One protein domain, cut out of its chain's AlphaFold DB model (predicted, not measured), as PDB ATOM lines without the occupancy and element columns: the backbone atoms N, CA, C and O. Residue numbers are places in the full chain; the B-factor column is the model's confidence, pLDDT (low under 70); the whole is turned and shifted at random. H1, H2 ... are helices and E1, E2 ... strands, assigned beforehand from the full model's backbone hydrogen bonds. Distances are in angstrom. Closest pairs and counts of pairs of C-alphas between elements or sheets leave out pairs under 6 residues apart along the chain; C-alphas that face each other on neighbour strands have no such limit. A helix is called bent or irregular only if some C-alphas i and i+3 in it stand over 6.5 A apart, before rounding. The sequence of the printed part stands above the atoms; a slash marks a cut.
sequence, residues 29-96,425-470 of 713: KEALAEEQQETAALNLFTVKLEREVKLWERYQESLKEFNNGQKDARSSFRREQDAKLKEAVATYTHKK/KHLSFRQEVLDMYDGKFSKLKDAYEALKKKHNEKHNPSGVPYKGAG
ATOM      1  N   LYS A  29     -61.736  61.572   4.700       61.50
ATOM      2  CA  LYS A  29     -60.442  61.028   4.245       61.50
ATOM      3  C   LYS A  29     -59.341  61.182   5.294       61.50
ATOM      4  O   LYS A  29     -58.517  60.279   5.430       61.50
ATOM      5  N   GLU A  30     -59.328  62.292   6.029       63.16
ATOM      6  CA  GLU A  30     -58.423  62.517   7.162       63.16
ATOM      7  C   GLU A  30     -58.733  61.542   8.305       63.16
ATOM      8  O   GLU A  30     -57.832  60.849   8.775       63.16
ATOM      9  N   ALA A  31     -60.011  61.361   8.650       67.50
ATOM     10  CA  ALA A  31     -60.444  60.414   9.673       67.50
ATOM     11  C   ALA A  31     -60.085  58.954   9.335       67.50
ATOM     12  O   ALA A  31     -59.723  58.193  10.240       67.50
ATOM     13  N   LEU A  32     -60.167  58.562   8.056       70.81
ATOM     14  CA  LEU A  32     -59.776  57.231   7.579       70.81
ATOM     15  C   LEU A  32     -58.248  57.039   7.591       70.81
ATOM     16  O   LEU A  32     -57.762  55.963   7.937       70.81
ATOM     17  N   ALA A  33     -57.478  58.074   7.238       71.75
ATOM     18  CA  ALA A  33     -56.015  58.037   7.284       71.75
ATOM     19  C   ALA A  33     -55.487  57.957   8.729       71.75
ATOM     20  O   ALA A  33     -54.569  57.183   9.006       71.75
ATOM     21  N   GLU A  34     -56.106  58.688   9.659       73.88
ATOM     22  CA  GLU A  34     -55.818  58.607  11.097       73.88
ATOM     23  C   GLU A  34     -56.124  57.214  11.662       73.88
ATOM     24  O   GLU A  34     -55.320  56.653  12.404       73.88
ATOM     25  N   GLU A  35     -57.241  56.603  11.260       75.44
ATOM     26  CA  GLU A  35     -57.605  55.245  11.678       75.44
ATOM     27  C   GLU A  35     -56.624  54.188  11.140       75.44
ATOM     28  O   GLU A  35     -56.214  53.277  11.868       75.44
ATOM     29  N   GLN A  36     -56.170  54.332   9.891       77.50
ATOM     30  CA  GLN A  36     -55.130  53.473   9.314       77.50
ATOM     31  C   GLN A  36     -53.778  53.649  10.019       77.50
ATOM     32  O   GLN A  36     -53.056  52.668  10.225       77.50
ATOM     33  N   GLN A  37     -53.442  54.873  10.434       79.81
ATOM     34  CA  GLN A  37     -52.221  55.169  11.178       79.81
ATOM     35  C   GLN A  37     -52.262  54.601  12.607       79.81
ATOM     36  O   GLN A  37     -51.280  53.989  13.038       79.81
ATOM     37  N   GLU A  38     -53.390  54.730  13.319       80.44
ATOM     38  CA  GLU A  38     -53.603  54.085  14.624       80.44
ATOM     39  C   GLU A  38     -53.517  52.556  14.502       80.44
ATOM     40  O   GLU A  38     -52.824  51.908  15.290       80.44
ATOM     41  N   THR A  39     -54.136  51.975  13.469       81.69
ATOM     42  CA  THR A  39     -54.092  50.528  13.202       81.69
ATOM     43  C   THR A  39     -52.662  50.044  12.948       81.69
ATOM     44  O   THR A  39     -52.227  49.039  13.515       81.69
ATOM     45  N   ALA A  40     -51.885  50.769  12.139       80.88
ATOM     46  CA  ALA A  40     -50.486  50.435  11.877       80.88
ATOM     47  C   ALA A  40     -49.612  50.549  13.140       80.88
ATOM     48  O   ALA A  40     -48.752  49.696  13.380       80.88
ATOM     49  N   ALA A  41     -49.846  51.565  13.976       83.00
ATOM     50  CA  ALA A  41     -49.132  51.755  15.237       83.00
ATOM     51  C   ALA A  41     -49.469  50.666  16.273       83.00
ATOM     52  O   ALA A  41     -48.560  50.163  16.939       83.00
ATOM     53  N   LEU A  42     -50.739  50.256  16.369       85.38
ATOM     54  CA  LEU A  42     -51.169  49.163  17.241       85.38
ATOM     55  C   LEU A  42     -50.591  47.821  16.776       85.38
ATOM     56  O   LEU A  42     -50.093  47.049  17.594       85.38
ATOM     57  N   ASN A  43     -50.571  47.562  15.466       84.75
ATOM     58  CA  ASN A  43     -49.943  46.363  14.904       84.75
ATOM     59  C   ASN A  43     -48.439  46.315  15.207       84.75
ATOM     60  O   ASN A  43     -47.923  45.280  15.630       84.75
ATOM     61  N   LEU A  44     -47.730  47.438  15.060       86.44
ATOM     62  CA  LEU A  44     -46.308  47.521  15.395       86.44
ATOM     63  C   LEU A  44     -46.053  47.296  16.895       86.44
ATOM     64  O   LEU A  44     -45.076  46.634  17.253       86.44
ATOM     65  N   PHE A  45     -46.912  47.837  17.765       87.88
ATOM     66  CA  PHE A  45     -46.850  47.611  19.210       87.88
ATOM     67  C   PHE A  45     -47.046  46.128  19.545       87.88
ATOM     68  O   PHE A  45     -46.217  45.548  20.242       87.88
ATOM     69  N   THR A  46     -48.077  45.498  18.979       88.38
ATOM     70  CA  THR A  46     -48.380  44.072  19.167       88.38
ATOM     71  C   THR A  46     -47.212  43.187  18.736       88.38
ATOM     72  O   THR A  46     -46.751  42.367  19.523       88.38
ATOM     73  N   VAL A  47     -46.651  43.402  17.540       89.06
ATOM     74  CA  VAL A  47     -45.516  42.606  17.032       89.06
ATOM     75  C   VAL A  47     -44.279  42.742  17.927       89.06
ATOM     76  O   VAL A  47     -43.582  41.758  18.189       89.06
ATOM     77  N   LYS A  48     -43.992  43.952  18.422       89.38
ATOM     78  CA  LYS A  48     -42.874  44.182  19.350       89.38
ATOM     79  C   LYS A  48     -43.112  43.508  20.701       89.38
ATOM     80  O   LYS A  48     -42.201  42.860  21.211       89.38
ATOM     81  N   LEU A  49     -44.325  43.611  21.243       91.25
ATOM     82  CA  LEU A  49     -44.694  42.985  22.509       91.25
ATOM     83  C   LEU A  49     -44.600  41.458  22.416       91.25
ATOM     84  O   LEU A  49     -43.996  40.828  23.277       91.25
ATOM     85  N   GLU A  50     -45.115  40.859  21.343       90.81
ATOM     86  CA  GLU A  50     -45.014  39.416  21.103       90.81
ATOM     87  C   GLU A  50     -43.562  38.940  20.989       90.81
ATOM     88  O   GLU A  50     -43.222  37.861  21.477       90.81
ATOM     89  N   ARG A  51     -42.685  39.735  20.363       92.81
ATOM     90  CA  ARG A  51     -41.251  39.425  20.292       92.81
ATOM     91  C   ARG A  51     -40.611  39.411  21.682       92.81
ATOM     92  O   ARG A  51     -39.885  38.470  21.991       92.81
ATOM     93  N   GLU A  52     -40.875  40.425  22.501       92.56
ATOM     94  CA  GLU A  52     -40.338  40.523  23.866       92.56
ATOM     95  C   GLU A  52     -40.877  39.409  24.774       92.56
ATOM     96  O   GLU A  52     -40.104  38.791  25.509       92.56
ATOM     97  N   VAL A  53     -42.166  39.073  24.658       92.06
ATOM     98  CA  VAL A  53     -42.776  37.933  25.360       92.06
ATOM     99  C   VAL A  53     -42.094  36.622  24.968       92.06
ATOM    100  O   VAL A  53     -41.721  35.858  25.850       92.06
ATOM    101  N   LYS A  54     -41.835  36.378  23.675       91.44
ATOM    102  CA  LYS A  54     -41.121  35.165  23.227       91.44
ATOM    103  C   LYS A  54     -39.694  35.076  23.769       91.44
ATOM    104  O   LYS A  54     -39.245  33.986  24.111       91.44
ATOM    105  N   LEU A  55     -38.968  36.195  23.835       89.75
ATOM    106  CA  LEU A  55     -37.626  36.233  24.434       89.75
ATOM    107  C   LEU A  55     -37.683  35.913  25.931       89.75
ATOM    108  O   LEU A  55     -36.874  35.137  26.433       89.75
ATOM    109  N   TRP A  56     -38.668  36.476  26.633       90.31
ATOM    110  CA  TRP A  56     -38.899  36.206  28.046       90.31
ATOM    111  C   TRP A  56     -39.282  34.752  28.328       90.31
ATOM    112  O   TRP A  56     -38.712  34.145  29.229       90.31
ATOM    113  N   GLU A  57     -40.203  34.178  27.553       89.81
ATOM    114  CA  GLU A  57     -40.622  32.780  27.694       89.81
ATOM    115  C   GLU A  57     -39.441  31.825  27.482       89.81
ATOM    116  O   GLU A  57     -39.218  30.959  28.322       89.81
ATOM    117  N   ARG A  58     -38.604  32.058  26.460       88.88
ATOM    118  CA  ARG A  58     -37.368  31.283  26.251       88.88
ATOM    119  C   ARG A  58     -36.407  31.385  27.430       88.88
ATOM    120  O   ARG A  58     -35.861  30.376  27.859       88.88
ATOM    121  N   TYR A  59     -36.199  32.589  27.964       88.06
ATOM    122  CA  TYR A  59     -35.361  32.762  29.150       88.06
ATOM    123  C   TYR A  59     -35.926  31.999  30.358       88.06
ATOM    124  O   TYR A  59     -35.169  31.325  31.052       88.06
ATOM    125  N   GLN A  60     -37.238  32.074  30.602       86.94
ATOM    126  CA  GLN A  60     -37.894  31.348  31.694       86.94
ATOM    127  C   GLN A  60     -37.779  29.829  31.524       86.94
ATOM    128  O   GLN A  60     -37.516  29.131  32.501       86.94
ATOM    129  N   GLU A  61     -37.926  29.318  30.299       87.31
ATOM    130  CA  GLU A  61     -37.710  27.906  29.972       87.31
ATOM    131  C   GLU A  61     -36.264  27.486  30.250       87.31
ATOM    132  O   GLU A  61     -36.047  26.563  31.033       87.31
ATOM    133  N   SER A  62     -35.271  28.210  29.726       85.88
ATOM    134  CA  SER A  62     -33.856  27.908  29.975       85.88
ATOM    135  C   SER A  62     -33.478  28.017  31.455       85.88
ATOM    136  O   SER A  62     -32.700  27.208  31.955       85.88
ATOM    137  N   LEU A  63     -34.025  28.996  32.183       84.56
ATOM    138  CA  LEU A  63     -33.810  29.136  33.625       84.56
ATOM    139  C   LEU A  63     -34.414  27.956  34.392       84.56
ATOM    140  O   LEU A  63     -33.794  27.444  35.321       84.56
ATOM    141  N   LYS A  64     -35.611  27.509  33.999       82.12
ATOM    142  CA  LYS A  64     -36.265  26.335  34.577       82.12
ATOM    143  C   LYS A  64     -35.460  25.065  34.308       82.12
ATOM    144  O   LYS A  64     -35.229  24.303  35.239       82.12
ATOM    145  N   GLU A  65     -34.996  24.860  33.078       84.44
ATOM    146  CA  GLU A  65     -34.131  23.733  32.706       84.44
ATOM    147  C   GLU A  65     -32.816  23.744  33.488       84.44
ATOM    148  O   GLU A  65     -32.439  22.725  34.062       84.44
ATOM    149  N   PHE A  66     -32.156  24.903  33.590       82.00
ATOM    150  CA  PHE A  66     -30.934  25.057  34.375       82.00
ATOM    151  C   PHE A  66     -31.170  24.737  35.855       82.00
ATOM    152  O   PHE A  66     -30.428  23.948  36.432       82.00
ATOM    153  N   ASN A  67     -32.217  25.299  36.469       78.50
ATOM    154  CA  ASN A  67     -32.540  25.054  37.876       78.50
ATOM    155  C   ASN A  67     -32.889  23.584  38.143       78.50
ATOM    156  O   ASN A  67     -32.457  23.037  39.157       78.50
ATOM    157  N   ASN A  68     -33.623  22.936  37.233       76.00
ATOM    158  CA  ASN A  68     -33.907  21.505  37.315       76.00
ATOM    159  C   ASN A  68     -32.614  20.683  37.215       76.00
ATOM    160  O   ASN A  68     -32.368  19.838  38.069       76.00
ATOM    161  N   GLY A  69     -31.738  21.000  36.257       80.62
ATOM    162  CA  GLY A  69     -30.431  20.352  36.128       80.62
ATOM    163  C   GLY A  69     -29.548  20.536  37.367       80.62
ATOM    164  O   GLY A  69     -28.931  19.578  37.826       80.62
ATOM    165  N   GLN A  70     -29.533  21.733  37.972       77.94
ATOM    166  CA  GLN A  70     -28.832  21.973  39.241       77.94
ATOM    167  C   GLN A  70     -29.420  21.155  40.390       77.94
ATOM    168  O   GLN A  70     -28.668  20.639  41.217       77.94
ATOM    169  N   LYS A  71     -30.751  21.046  40.464       71.19
ATOM    170  CA  LYS A  71     -31.435  20.248  41.485       71.19
ATOM    171  C   LYS A  71     -31.054  18.773  41.355       71.19
ATOM    172  O   LYS A  71     -30.609  18.187  42.341       71.19
ATOM    173  N   ASP A  72     -31.116  18.221  40.148       74.50
ATOM    174  CA  ASP A  72     -30.760  16.827  39.877       74.50
ATOM    175  C   ASP A  72     -29.276  16.550  40.162       74.50
ATOM    176  O   ASP A  72     -28.942  15.579  40.846       74.50
ATOM    177  N   ALA A  73     -28.375  17.436  39.722       78.44
ATOM    178  CA  ALA A  73     -26.940  17.330  39.990       78.44
ATOM    179  C   ALA A  73     -26.636  17.379  41.495       78.44
ATOM    180  O   ALA A  73     -25.881  16.552  42.011       78.44
ATOM    181  N   ARG A  74     -27.274  18.299  42.230       76.44
ATOM    182  CA  ARG A  74     -27.129  18.421  43.686       76.44
ATOM    183  C   ARG A  74     -27.639  17.182  44.414       76.44
ATOM    184  O   ARG A  74     -26.974  16.708  45.337       76.44
ATOM    185  N   SER A  75     -28.788  16.647  44.010       69.75
ATOM    186  CA  SER A  75     -29.354  15.420  44.577       69.75
ATOM    187  C   SER A  75     -28.471  14.202  44.308       69.75
ATOM    188  O   SER A  75     -28.236  13.394  45.206       69.75
ATOM    189  N   SER A  76     -27.935  14.060  43.096       78.50
ATOM    190  CA  SER A  76     -26.991  12.990  42.743       78.50
ATOM    191  C   SER A  76     -25.683  13.094  43.524       78.50
ATOM    192  O   SER A  76     -25.258  12.115  44.135       78.50
ATOM    193  N   PHE A  77     -25.112  14.295  43.620       81.75
ATOM    194  CA  PHE A  77     -23.922  14.555  44.423       81.75
ATOM    195  C   PHE A  77     -24.130  14.187  45.899       81.75
ATOM    196  O   PHE A  77     -23.302  13.498  46.492       81.75
ATOM    197  N   ARG A  78     -25.253  14.601  46.504       77.44
ATOM    198  CA  ARG A  78     -25.566  14.289  47.910       77.44
ATOM    199  C   ARG A  78     -25.688  12.787  48.155       77.44
ATOM    200  O   ARG A  78     -25.185  12.308  49.167       77.44
ATOM    201  N   ARG A  79     -26.297  12.045  47.226       78.50
ATOM    202  CA  ARG A  79     -26.384  10.578  47.297       78.50
ATOM    203  C   ARG A  79     -25.018   9.912  47.202       78.50
ATOM    204  O   ARG A  79     -24.737   9.006  47.978       78.50
ATOM    205  N   GLU A  80     -24.157  10.382  46.304       84.94
ATOM    206  CA  GLU A  80     -22.787   9.875  46.183       84.94
ATOM    207  C   GLU A  80     -21.979  10.114  47.471       84.94
ATOM    208  O   GLU A  80     -21.291   9.212  47.952       84.94
ATOM    209  N   GLN A  81     -22.081  11.311  48.061       85.06
ATOM    210  CA  GLN A  81     -21.423  11.629  49.334       85.06
ATOM    211  C   GLN A  81     -21.970  10.778  50.494       85.06
ATOM    212  O   GLN A  81     -21.184  10.281  51.300       85.06
ATOM    213  N   ASP A  82     -23.290  10.565  50.566       83.19
ATOM    214  CA  ASP A  82     -23.930   9.718  51.587       83.19
ATOM    215  C   ASP A  82     -23.513   8.245  51.453       83.19
ATOM    216  O   ASP A  82     -23.198   7.595  52.448       83.19
ATOM    217  N   ALA A  83     -23.432   7.725  50.224       85.38
ATOM    218  CA  ALA A  83     -22.964   6.366  49.961       85.38
ATOM    219  C   ALA A  83     -21.506   6.171  50.409       85.38
ATOM    220  O   ALA A  83     -21.208   5.224  51.140       85.38
ATOM    221  N   LYS A  84     -20.618   7.112  50.056       88.75
ATOM    222  CA  LYS A  84     -19.213   7.120  50.507       88.75
ATOM    223  C   LYS A  84     -19.100   7.170  52.027       88.75
ATOM    224  O   LYS A  84     -18.283   6.458  52.610       88.75
ATOM    225  N   LEU A  85     -19.914   8.007  52.671       89.25
ATOM    226  CA  LEU A  85     -19.958   8.116  54.124       89.25
ATOM    227  C   LEU A  85     -20.369   6.787  54.762       89.25
ATOM    228  O   LEU A  85     -19.660   6.296  55.636       89.25
ATOM    229  N   LYS A  86     -21.467   6.181  54.304       89.00
ATOM    230  CA  LYS A  86     -21.970   4.909  54.841       89.00
ATOM    231  C   LYS A  86     -20.989   3.762  54.671       89.00
ATOM    232  O   LYS A  86     -20.796   2.991  55.605       89.00
ATOM    233  N   GLU A  87     -20.344   3.661  53.514       90.75
ATOM    234  CA  GLU A  87     -19.320   2.645  53.270       90.75
ATOM    235  C   GLU A  87     -18.118   2.822  54.214       90.75
ATOM    236  O   GLU A  87     -17.650   1.857  54.830       90.75
ATOM    237  N   ALA A  88     -17.647   4.062  54.388       91.69
ATOM    238  CA  ALA A  88     -16.548   4.372  55.297       91.69
ATOM    239  C   ALA A  88     -16.912   4.102  56.765       91.69
ATOM    240  O   ALA A  88     -16.099   3.534  57.501       91.69
ATOM    241  N   VAL A  89     -18.131   4.463  57.178       92.12
ATOM    242  CA  VAL A  89     -18.679   4.180  58.511       92.12
ATOM    243  C   VAL A  89     -18.728   2.677  58.747       92.12
ATOM    244  O   VAL A  89     -18.091   2.214  59.687       92.12
ATOM    245  N   ALA A  90     -19.381   1.913  57.865       91.06
ATOM    246  CA  ALA A  90     -19.506   0.463  57.992       91.06
ATOM    247  C   ALA A  90     -18.134  -0.227  58.042       91.06
ATOM    248  O   ALA A  90     -17.914  -1.143  58.832       91.06
ATOM    249  N   THR A  91     -17.174   0.238  57.239       91.12
ATOM    250  CA  THR A  91     -15.802  -0.290  57.262       91.12
ATOM    251  C   THR A  91     -15.112  -0.007  58.596       91.12
ATOM    252  O   THR A  91     -14.439  -0.880  59.149       91.12
ATOM    253  N   TYR A  92     -15.258   1.209  59.122       91.44
ATOM    254  CA  TYR A  92     -14.661   1.609  60.392       91.44
ATOM    255  C   TYR A  92     -15.286   0.862  61.577       91.44
ATOM    256  O   TYR A  92     -14.559   0.308  62.407       91.44
ATOM    257  N   THR A  93     -16.615   0.791  61.646       91.81
ATOM    258  CA  THR A  93     -17.340   0.122  62.733       91.81
ATOM    259  C   THR A  93     -17.178  -1.391  62.683       91.81
ATOM    260  O   THR A  93     -16.991  -1.998  63.732       91.81
ATOM    261  N   HIS A  94     -17.146  -2.017  61.502       89.88
ATOM    262  CA  HIS A  94     -16.902  -3.457  61.387       89.88
ATOM    263  C   HIS A  94     -15.526  -3.857  61.933       89.88
ATOM    264  O   HIS A  94     -15.403  -4.880  62.603       89.88
ATOM    265  N   LYS A  95     -14.501  -3.034  61.679       88.94
ATOM    266  CA  LYS A  95     -13.138  -3.275  62.171       88.94
ATOM    267  C   LYS A  95     -13.002  -3.003  63.665       88.94
ATOM    268  O   LYS A  95     -12.408  -3.800  64.381       88.94
ATOM    269  N   LYS A  96     -13.531  -1.873  64.138       91.12
ATOM    270  CA  LYS A  96     -13.288  -1.388  65.504       91.12
ATOM    271  C   LYS A  96     -14.321  -1.879  66.517       91.12
ATOM    272  O   LYS A  96     -14.001  -2.026  67.693       91.12
ATOM    273  N   LYS A 425     -38.523  37.310  37.527       74.00
ATOM    274  CA  LYS A 425     -39.835  36.683  37.797       74.00
ATOM    275  C   LYS A 425     -40.986  37.236  36.957       74.00
ATOM    276  O   LYS A 425     -41.892  36.493  36.591       74.00
ATOM    277  N   HIS A 426     -40.968  38.532  36.656       83.44
ATOM    278  CA  HIS A 426     -42.070  39.214  35.969       83.44
ATOM    279  C   HIS A 426     -41.572  40.004  34.765       83.44
ATOM    280  O   HIS A 426     -40.427  40.456  34.753       83.44
ATOM    281  N   LEU A 427     -42.451  40.211  33.788       90.00
ATOM    282  CA  LEU A 427     -42.216  41.081  32.641       90.00
ATOM    283  C   LEU A 427     -43.208  42.241  32.719       90.00
ATOM    284  O   LEU A 427     -44.376  42.080  32.392       90.00
ATOM    285  N   SER A 428     -42.776  43.400  33.213       89.31
ATOM    286  CA  SER A 428     -43.653  44.562  33.417       89.31
ATOM    287  C   SER A 428     -43.522  45.553  32.260       89.31
ATOM    288  O   SER A 428     -42.426  45.755  31.748       89.31
ATOM    289  N   PHE A 429     -44.600  46.242  31.877       91.06
ATOM    290  CA  PHE A 429     -44.491  47.380  30.951       91.06
ATOM    291  C   PHE A 429     -43.645  48.506  31.554       91.06
ATOM    292  O   PHE A 429     -43.735  48.773  32.755       91.06
ATOM    293  N   ARG A 430     -42.853  49.199  30.731       88.69
ATOM    294  CA  ARG A 430     -42.147  50.416  31.159       88.69
ATOM    295  C   ARG A 430     -43.135  51.572  31.272       88.69
ATOM    296  O   ARG A 430     -43.940  51.774  30.368       88.69
ATOM    297  N   GLN A 431     -43.044  52.356  32.345       85.56
ATOM    298  CA  GLN A 431     -43.922  53.516  32.535       85.56
ATOM    299  C   GLN A 431     -43.830  54.500  31.359       85.56
ATOM    300  O   GLN A 431     -44.854  54.878  30.813       85.56
ATOM    301  N   GLU A 432     -42.617  54.804  30.894       84.44
ATOM    302  CA  GLU A 432     -42.368  55.716  29.762       84.44
ATOM    303  C   GLU A 432     -43.035  55.259  28.453       84.44
ATOM    304  O   GLU A 432     -43.399  56.073  27.607       84.44
ATOM    305  N   VAL A 433     -43.203  53.943  28.277       85.19
ATOM    306  CA  VAL A 433     -43.884  53.362  27.116       85.19
ATOM    307  C   VAL A 433     -45.391  53.514  27.278       85.19
ATOM    308  O   VAL A 433     -46.051  53.944  26.340       85.19
ATOM    309  N   LEU A 434     -45.941  53.229  28.460       85.25
ATOM    310  CA  LEU A 434     -47.365  53.454  28.724       85.25
ATOM    311  C   LEU A 434     -47.739  54.927  28.521       85.25
ATOM    312  O   LEU A 434     -48.654  55.215  27.756       85.25
ATOM    313  N   ASP A 435     -46.947  55.851  29.070       82.75
ATOM    314  CA  ASP A 435     -47.159  57.296  28.929       82.75
ATOM    315  C   ASP A 435     -47.130  57.747  27.452       82.75
ATOM    316  O   ASP A 435     -47.858  58.656  27.053       82.75
ATOM    317  N   MET A 436     -46.320  57.092  26.610       82.25
ATOM    318  CA  MET A 436     -46.223  57.386  25.176       82.25
ATOM    319  C   MET A 436     -47.432  56.892  24.365       82.25
ATOM    320  O   MET A 436     -47.752  57.496  23.338       82.25
ATOM    321  N   TYR A 437     -48.053  55.777  24.758       80.31
ATOM    322  CA  TYR A 437     -49.093  55.103  23.967       80.31
ATOM    323  C   TYR A 437     -50.516  55.303  24.510       80.31
ATOM    324  O   TYR A 437     -51.454  55.272  23.716       80.31
ATOM    325  N   ASP A 438     -50.697  55.596  25.803       78.12
ATOM    326  CA  ASP A 438     -52.016  55.781  26.435       78.12
ATOM    327  C   ASP A 438     -52.809  56.981  25.855       78.12
ATOM    328  O   ASP A 438     -54.030  57.037  25.994       78.12
ATOM    329  N   GLY A 439     -52.144  57.905  25.141       71.69
ATOM    330  CA  GLY A 439     -52.767  59.015  24.400       71.69
ATOM    331  C   GLY A 439     -52.762  58.887  22.868       71.69
ATOM    332  O   GLY A 439     -53.241  59.793  22.194       71.69
ATOM    333  N   LYS A 440     -52.203  57.803  22.303       76.81
ATOM    334  CA  LYS A 440     -52.042  57.620  20.842       76.81
ATOM    335  C   LYS A 440     -53.175  56.860  20.157       76.81
ATOM    336  O   LYS A 440     -53.242  56.889  18.934       76.81
ATOM    337  N   PHE A 441     -54.012  56.158  20.917       78.69
ATOM    338  CA  PHE A 441     -55.096  55.331  20.386       78.69
ATOM    339  C   PHE A 441     -56.440  55.888  20.850       78.69
ATOM    340  O   PHE A 441     -56.918  55.560  21.937       78.69
ATOM    341  N   SER A 442     -57.027  56.768  20.042       74.31
ATOM    342  CA  SER A 442     -58.318  57.390  20.336       74.31
ATOM    343  C   SER A 442     -59.488  56.514  19.879       74.31
ATOM    344  O   SER A 442     -60.473  56.391  20.609       74.31
ATOM    345  N   LYS A 443     -59.352  55.836  18.729       76.56
ATOM    346  CA  LYS A 443     -60.372  54.946  18.149       76.56
ATOM    347  C   LYS A 443     -60.153  53.477  18.518       76.56
ATOM    348  O   LYS A 443     -61.113  52.723  18.625       76.56
ATOM    349  N   LEU A 444     -58.904  53.069  18.768       79.06
ATOM    350  CA  LEU A 444     -58.528  51.682  19.107       79.06
ATOM    351  C   LEU A 444     -58.186  51.453  20.591       79.06
ATOM    352  O   LEU A 444     -57.480  50.502  20.942       79.06
ATOM    353  N   LYS A 445     -58.695  52.311  21.481       82.12
ATOM    354  CA  LYS A 445     -58.408  52.270  22.921       82.12
ATOM    355  C   LYS A 445     -58.741  50.921  23.566       82.12
ATOM    356  O   LYS A 445     -57.909  50.366  24.280       82.12
ATOM    357  N   ASP A 446     -59.915  50.366  23.271       82.81
ATOM    358  CA  ASP A 446     -60.376  49.106  23.872       82.81
ATOM    359  C   ASP A 446     -59.494  47.915  23.471       82.81
ATOM    360  O   ASP A 446     -59.192  47.050  24.295       82.81
ATOM    361  N   ALA A 447     -59.016  47.892  22.222       81.75
ATOM    362  CA  ALA A 447     -58.115  46.853  21.729       81.75
ATOM    363  C   ALA A 447     -56.731  46.926  22.402       81.75
ATOM    364  O   ALA A 447     -56.154  45.901  22.770       81.75
ATOM    365  N   TYR A 448     -56.215  48.138  22.611       85.19
ATOM    366  CA  TYR A 448     -54.955  48.368  23.316       85.19
ATOM    367  C   TYR A 448     -55.049  48.033  24.820       85.19
ATOM    368  O   TYR A 448     -54.162  47.367  25.359       85.19
ATOM    369  N   GLU A 449     -56.144  48.399  25.494       85.94
ATOM    370  CA  GLU A 449     -56.397  48.010  26.891       85.94
ATOM    371  C   GLU A 449     -56.547  46.489  27.051       85.94
ATOM    372  O   GLU A 449     -55.985  45.901  27.981       85.94
ATOM    373  N   ALA A 450     -57.225  45.820  26.113       86.31
ATOM    374  CA  ALA A 450     -57.338  44.363  26.103       86.31
ATOM    375  C   ALA A 450     -55.967  43.672  25.975       86.31
ATOM    376  O   ALA A 450     -55.705  42.685  26.670       86.31
ATOM    377  N   LEU A 451     -55.064  44.206  25.143       86.50
ATOM    378  CA  LEU A 451     -53.687  43.712  25.011       86.50
ATOM    379  C   LEU A 451     -52.885  43.884  26.310       86.50
ATOM    380  O   LEU A 451     -52.233  42.933  26.752       86.50
ATOM    381  N   LYS A 452     -52.965  45.056  26.958       88.94
ATOM    382  CA  LYS A 452     -52.306  45.306  28.254       88.94
ATOM    383  C   LYS A 452     -52.813  44.353  29.334       88.94
ATOM    384  O   LYS A 452     -52.007  43.760  30.054       88.94
ATOM    385  N   LYS A 453     -54.135  44.179  29.419       87.44
ATOM    386  CA  LYS A 453     -54.781  43.272  30.372       87.44
ATOM    387  C   LYS A 453     -54.306  41.832  30.176       87.44
ATOM    388  O   LYS A 453     -53.787  41.242  31.119       87.44
ATOM    389  N   LYS A 454     -54.367  41.316  28.943       88.50
ATOM    390  CA  LYS A 454     -53.926  39.954  28.598       88.50
ATOM    391  C   LYS A 454     -52.452  39.707  28.939       88.50
ATOM    392  O   LYS A 454     -52.099  38.638  29.432       88.50
ATOM    393  N   HIS A 455     -51.583  40.684  28.683       89.88
ATOM    394  CA  HIS A 455     -50.173  40.587  29.053       89.88
ATOM    395  C   HIS A 455     -49.978  40.561  30.576       89.88
ATOM    396  O   HIS A 455     -49.283  39.682  31.086       89.88
ATOM    397  N   ASN A 456     -50.592  41.496  31.307       87.81
ATOM    398  CA  ASN A 456     -50.432  41.594  32.758       87.81
ATOM    399  C   ASN A 456     -50.974  40.354  33.477       87.81
ATOM    400  O   ASN A 456     -50.293  39.828  34.351       87.81
ATOM    401  N   GLU A 457     -52.124  39.821  33.058       85.56
ATOM    402  CA  GLU A 457     -52.689  38.582  33.612       85.56
ATOM    403  C   GLU A 457     -51.692  37.414  33.587       85.56
ATOM    404  O   GLU A 457     -51.628  36.633  34.537       85.56
ATOM    405  N   LYS A 458     -50.886  37.305  32.523       85.44
ATOM    406  CA  LYS A 458     -49.957  36.184  32.339       85.44
ATOM    407  C   LYS A 458     -48.539  36.468  32.841       85.44
ATOM    408  O   LYS A 458     -47.899  35.568  33.380       85.44
ATOM    409  N   HIS A 459     -48.029  37.686  32.661       86.00
ATOM    410  CA  HIS A 459     -46.601  37.989  32.828       86.00
ATOM    411  C   HIS A 459     -46.293  39.072  33.879       86.00
ATOM    412  O   HIS A 459     -45.142  39.191  34.306       86.00
ATOM    413  N   ASN A 460     -47.299  39.818  34.351       86.44
ATOM    414  CA  ASN A 460     -47.166  40.803  35.429       86.44
ATOM    415  C   ASN A 460     -48.454  40.892  36.273       86.44
ATOM    416  O   ASN A 460     -49.176  41.890  36.171       86.44
ATOM    417  N   PRO A 461     -48.747  39.887  37.120       77.31
ATOM    418  CA  PRO A 461     -50.019  39.805  37.850       77.31
ATOM    419  C   PRO A 461     -50.283  40.996  38.771       77.31
ATOM    420  O   PRO A 461     -51.427  41.357  39.014       77.31
ATOM    421  N   SER A 462     -49.217  41.654  39.238       76.69
ATOM    422  CA  SER A 462     -49.321  42.881  40.031       76.69
ATOM    423  C   SER A 462     -49.986  44.034  39.264       76.69
ATOM    424  O   SER A 462     -50.434  45.005  39.866       76.69
ATOM    425  N   GLY A 463     -49.990  43.973  37.927       77.81
ATOM    426  CA  GLY A 463     -50.453  45.035  37.037       77.81
ATOM    427  C   GLY A 463     -49.573  46.284  37.056       77.81
ATOM    428  O   GLY A 463     -49.813  47.218  36.293       77.81
ATOM    429  N   VAL A 464     -48.542  46.328  37.905       82.69
ATOM    430  CA  VAL A 464     -47.826  47.568  38.161       82.69
ATOM    431  C   VAL A 464     -46.664  47.740  37.174       82.69
ATOM    432  O   VAL A 464     -45.845  46.827  37.034       82.69
ATOM    433  N   PRO A 465     -46.541  48.896  36.495       84.25
ATOM    434  CA  PRO A 465     -45.464  49.132  35.539       84.25
ATOM    435  C   PRO A 465     -44.104  49.319  36.213       84.25
ATOM    436  O   PRO A 465     -43.998  49.672  37.398       84.25
ATOM    437  N   TYR A 466     -43.054  49.097  35.430       84.56
ATOM    438  CA  TYR A 466     -41.664  49.309  35.797       84.56
ATOM    439  C   TYR A 466     -41.311  50.802  35.748       84.56
ATOM    440  O   TYR A 466     -41.461  51.451  34.710       84.56
ATOM    441  N   LYS A 467     -40.823  51.331  36.878       80.50
ATOM    442  CA  LYS A 467     -40.463  52.748  37.082       80.50
ATOM    443  C   LYS A 467     -38.960  52.960  37.361       80.50
ATOM    444  O   LYS A 467     -38.585  53.975  37.935       80.50
ATOM    445  N   GLY A 468     -38.106  51.996  37.002       67.75
ATOM    446  CA  GLY A 468     -36.670  52.004  37.320       67.75
ATOM    447  C   GLY A 468     -36.296  51.132  38.527       67.75
ATOM    448  O   GLY A 468     -37.161  50.557  39.189       67.75
ATOM    449  N   ALA A 469     -34.992  50.999  38.796       54.47
ATOM    450  CA  ALA A 469     -34.419  50.124  39.825       54.47
ATOM    451  C   ALA A 469     -34.616  50.663  41.262       54.47
ATOM    452  O   ALA A 469     -33.661  50.926  41.985       54.47
ATOM    453  N   GLY A 470     -35.867  50.836  41.685       45.84
ATOM    454  CA  GLY A 470     -36.248  51.024  43.084       45.84
ATOM    455  C   GLY A 470     -36.851  49.730  43.622       45.84
ATOM    456  O   GLY A 470     -37.753  49.173  42.999       45.84
TER     457      GLY A 470
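This is residues 29 to 96 and 425 to 470 of the 713 residues of the protein "Hypothetical protein" of Symbiodinium necroappetens (UniProt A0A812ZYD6). One very long helix, H1, runs nearly straight from end to end of the model, and a small, loosely formed group made of E1, H2, H3 and the stretch after H3 lies alongside its first half. Within this group E1 and H2 run back toward the first end of H1, and H3 returns side by side with H1, the same way; the second half of H1, residues 61 to 96, sticks out as a bare arm. The printed part has 114 residues with three named helices and one named strand, in the order H1, E1, H2, H3, and its class is mostly helix; E1 pairs with no named strand. The whole is extended, with a radius of gyration of the C-alphas of 26.4 A, and its C-alphas span 99 by 26 by 19 A, a rod whose length is that of H1.

H1 is residues 29 to 96, 68 residues and the longest helix, and it measures 99.4 A from first to last C-alpha. It begins at C-alpha 29, at (-60.442, 61.028, 4.245), and ends at C-alpha 96, at (-13.288, -1.388, 65.504). After the cut, the printed part begins again at Lys 425. E1 is the strand of residues 426 to 429, with C-alpha 426 at (-42.070, 39.214, 35.969), and it is 9.9 A long. H2 is residues 431 to 437, 10.1 A from first to last C-alpha. H3 is residues 445 to 459, 21.0 A long, and it ends at C-alpha 459, at (-46.601, 37.989, 32.828). Residues 460 to 470 follow with no named element, and the printed part ends at Gly 470.

H1 touches no helix. H1 and H3 are close but not clearly touching, with 2 pairs of C-alphas within 8 A. The closest C-alphas of the two are those of Leu 42 and Tyr 448, 7.2 A apart. Their lines stand at a shallow tilt of 3 degrees, and they run the same way. Between H1 and E1 the closest C-alphas are those of Trp 56 and Leu 427, 7.5 A apart. Between E1 and H3 the closest C-alphas are those of Leu 427 and His 459, 5.4 A apart, one of 4 pairs within 8 A. E1 and H2 meet only through their link. H2 is apart from H1, and H2 and H3 are apart too. There is no hairpin. In the helices' backbones, every O i to N i+4 pair of H1 and H2 is within hydrogen-bond range, and in H3 10 of 11 such pairs are. None of the helices is bent or irregular.

The two C-alphas farthest apart are those of Lys 29 and Lys 96, at 99.4 A. Residues 61 to 96, which belong to H1, stand free. The body without them has 78 residues and spans 46 by 26 by 18 A, with a radius of gyration of 13.9 A. Residues 97 to 424 are cut out and not printed, and the gap from C-alpha 96 to C-alpha 425 is 54.1 A; the link from H1 to E1 runs across this cut. Of the links that are printed whole, E1 to H2 is tight, with 1 residue, H2 to H3 is short, with 7 residues, and no link is long. The mean pLDDT of the printed part is 82.7. The model's confidence is low, under 70, at residues 29 to 31, at residue 75 and at residues 468 to 470.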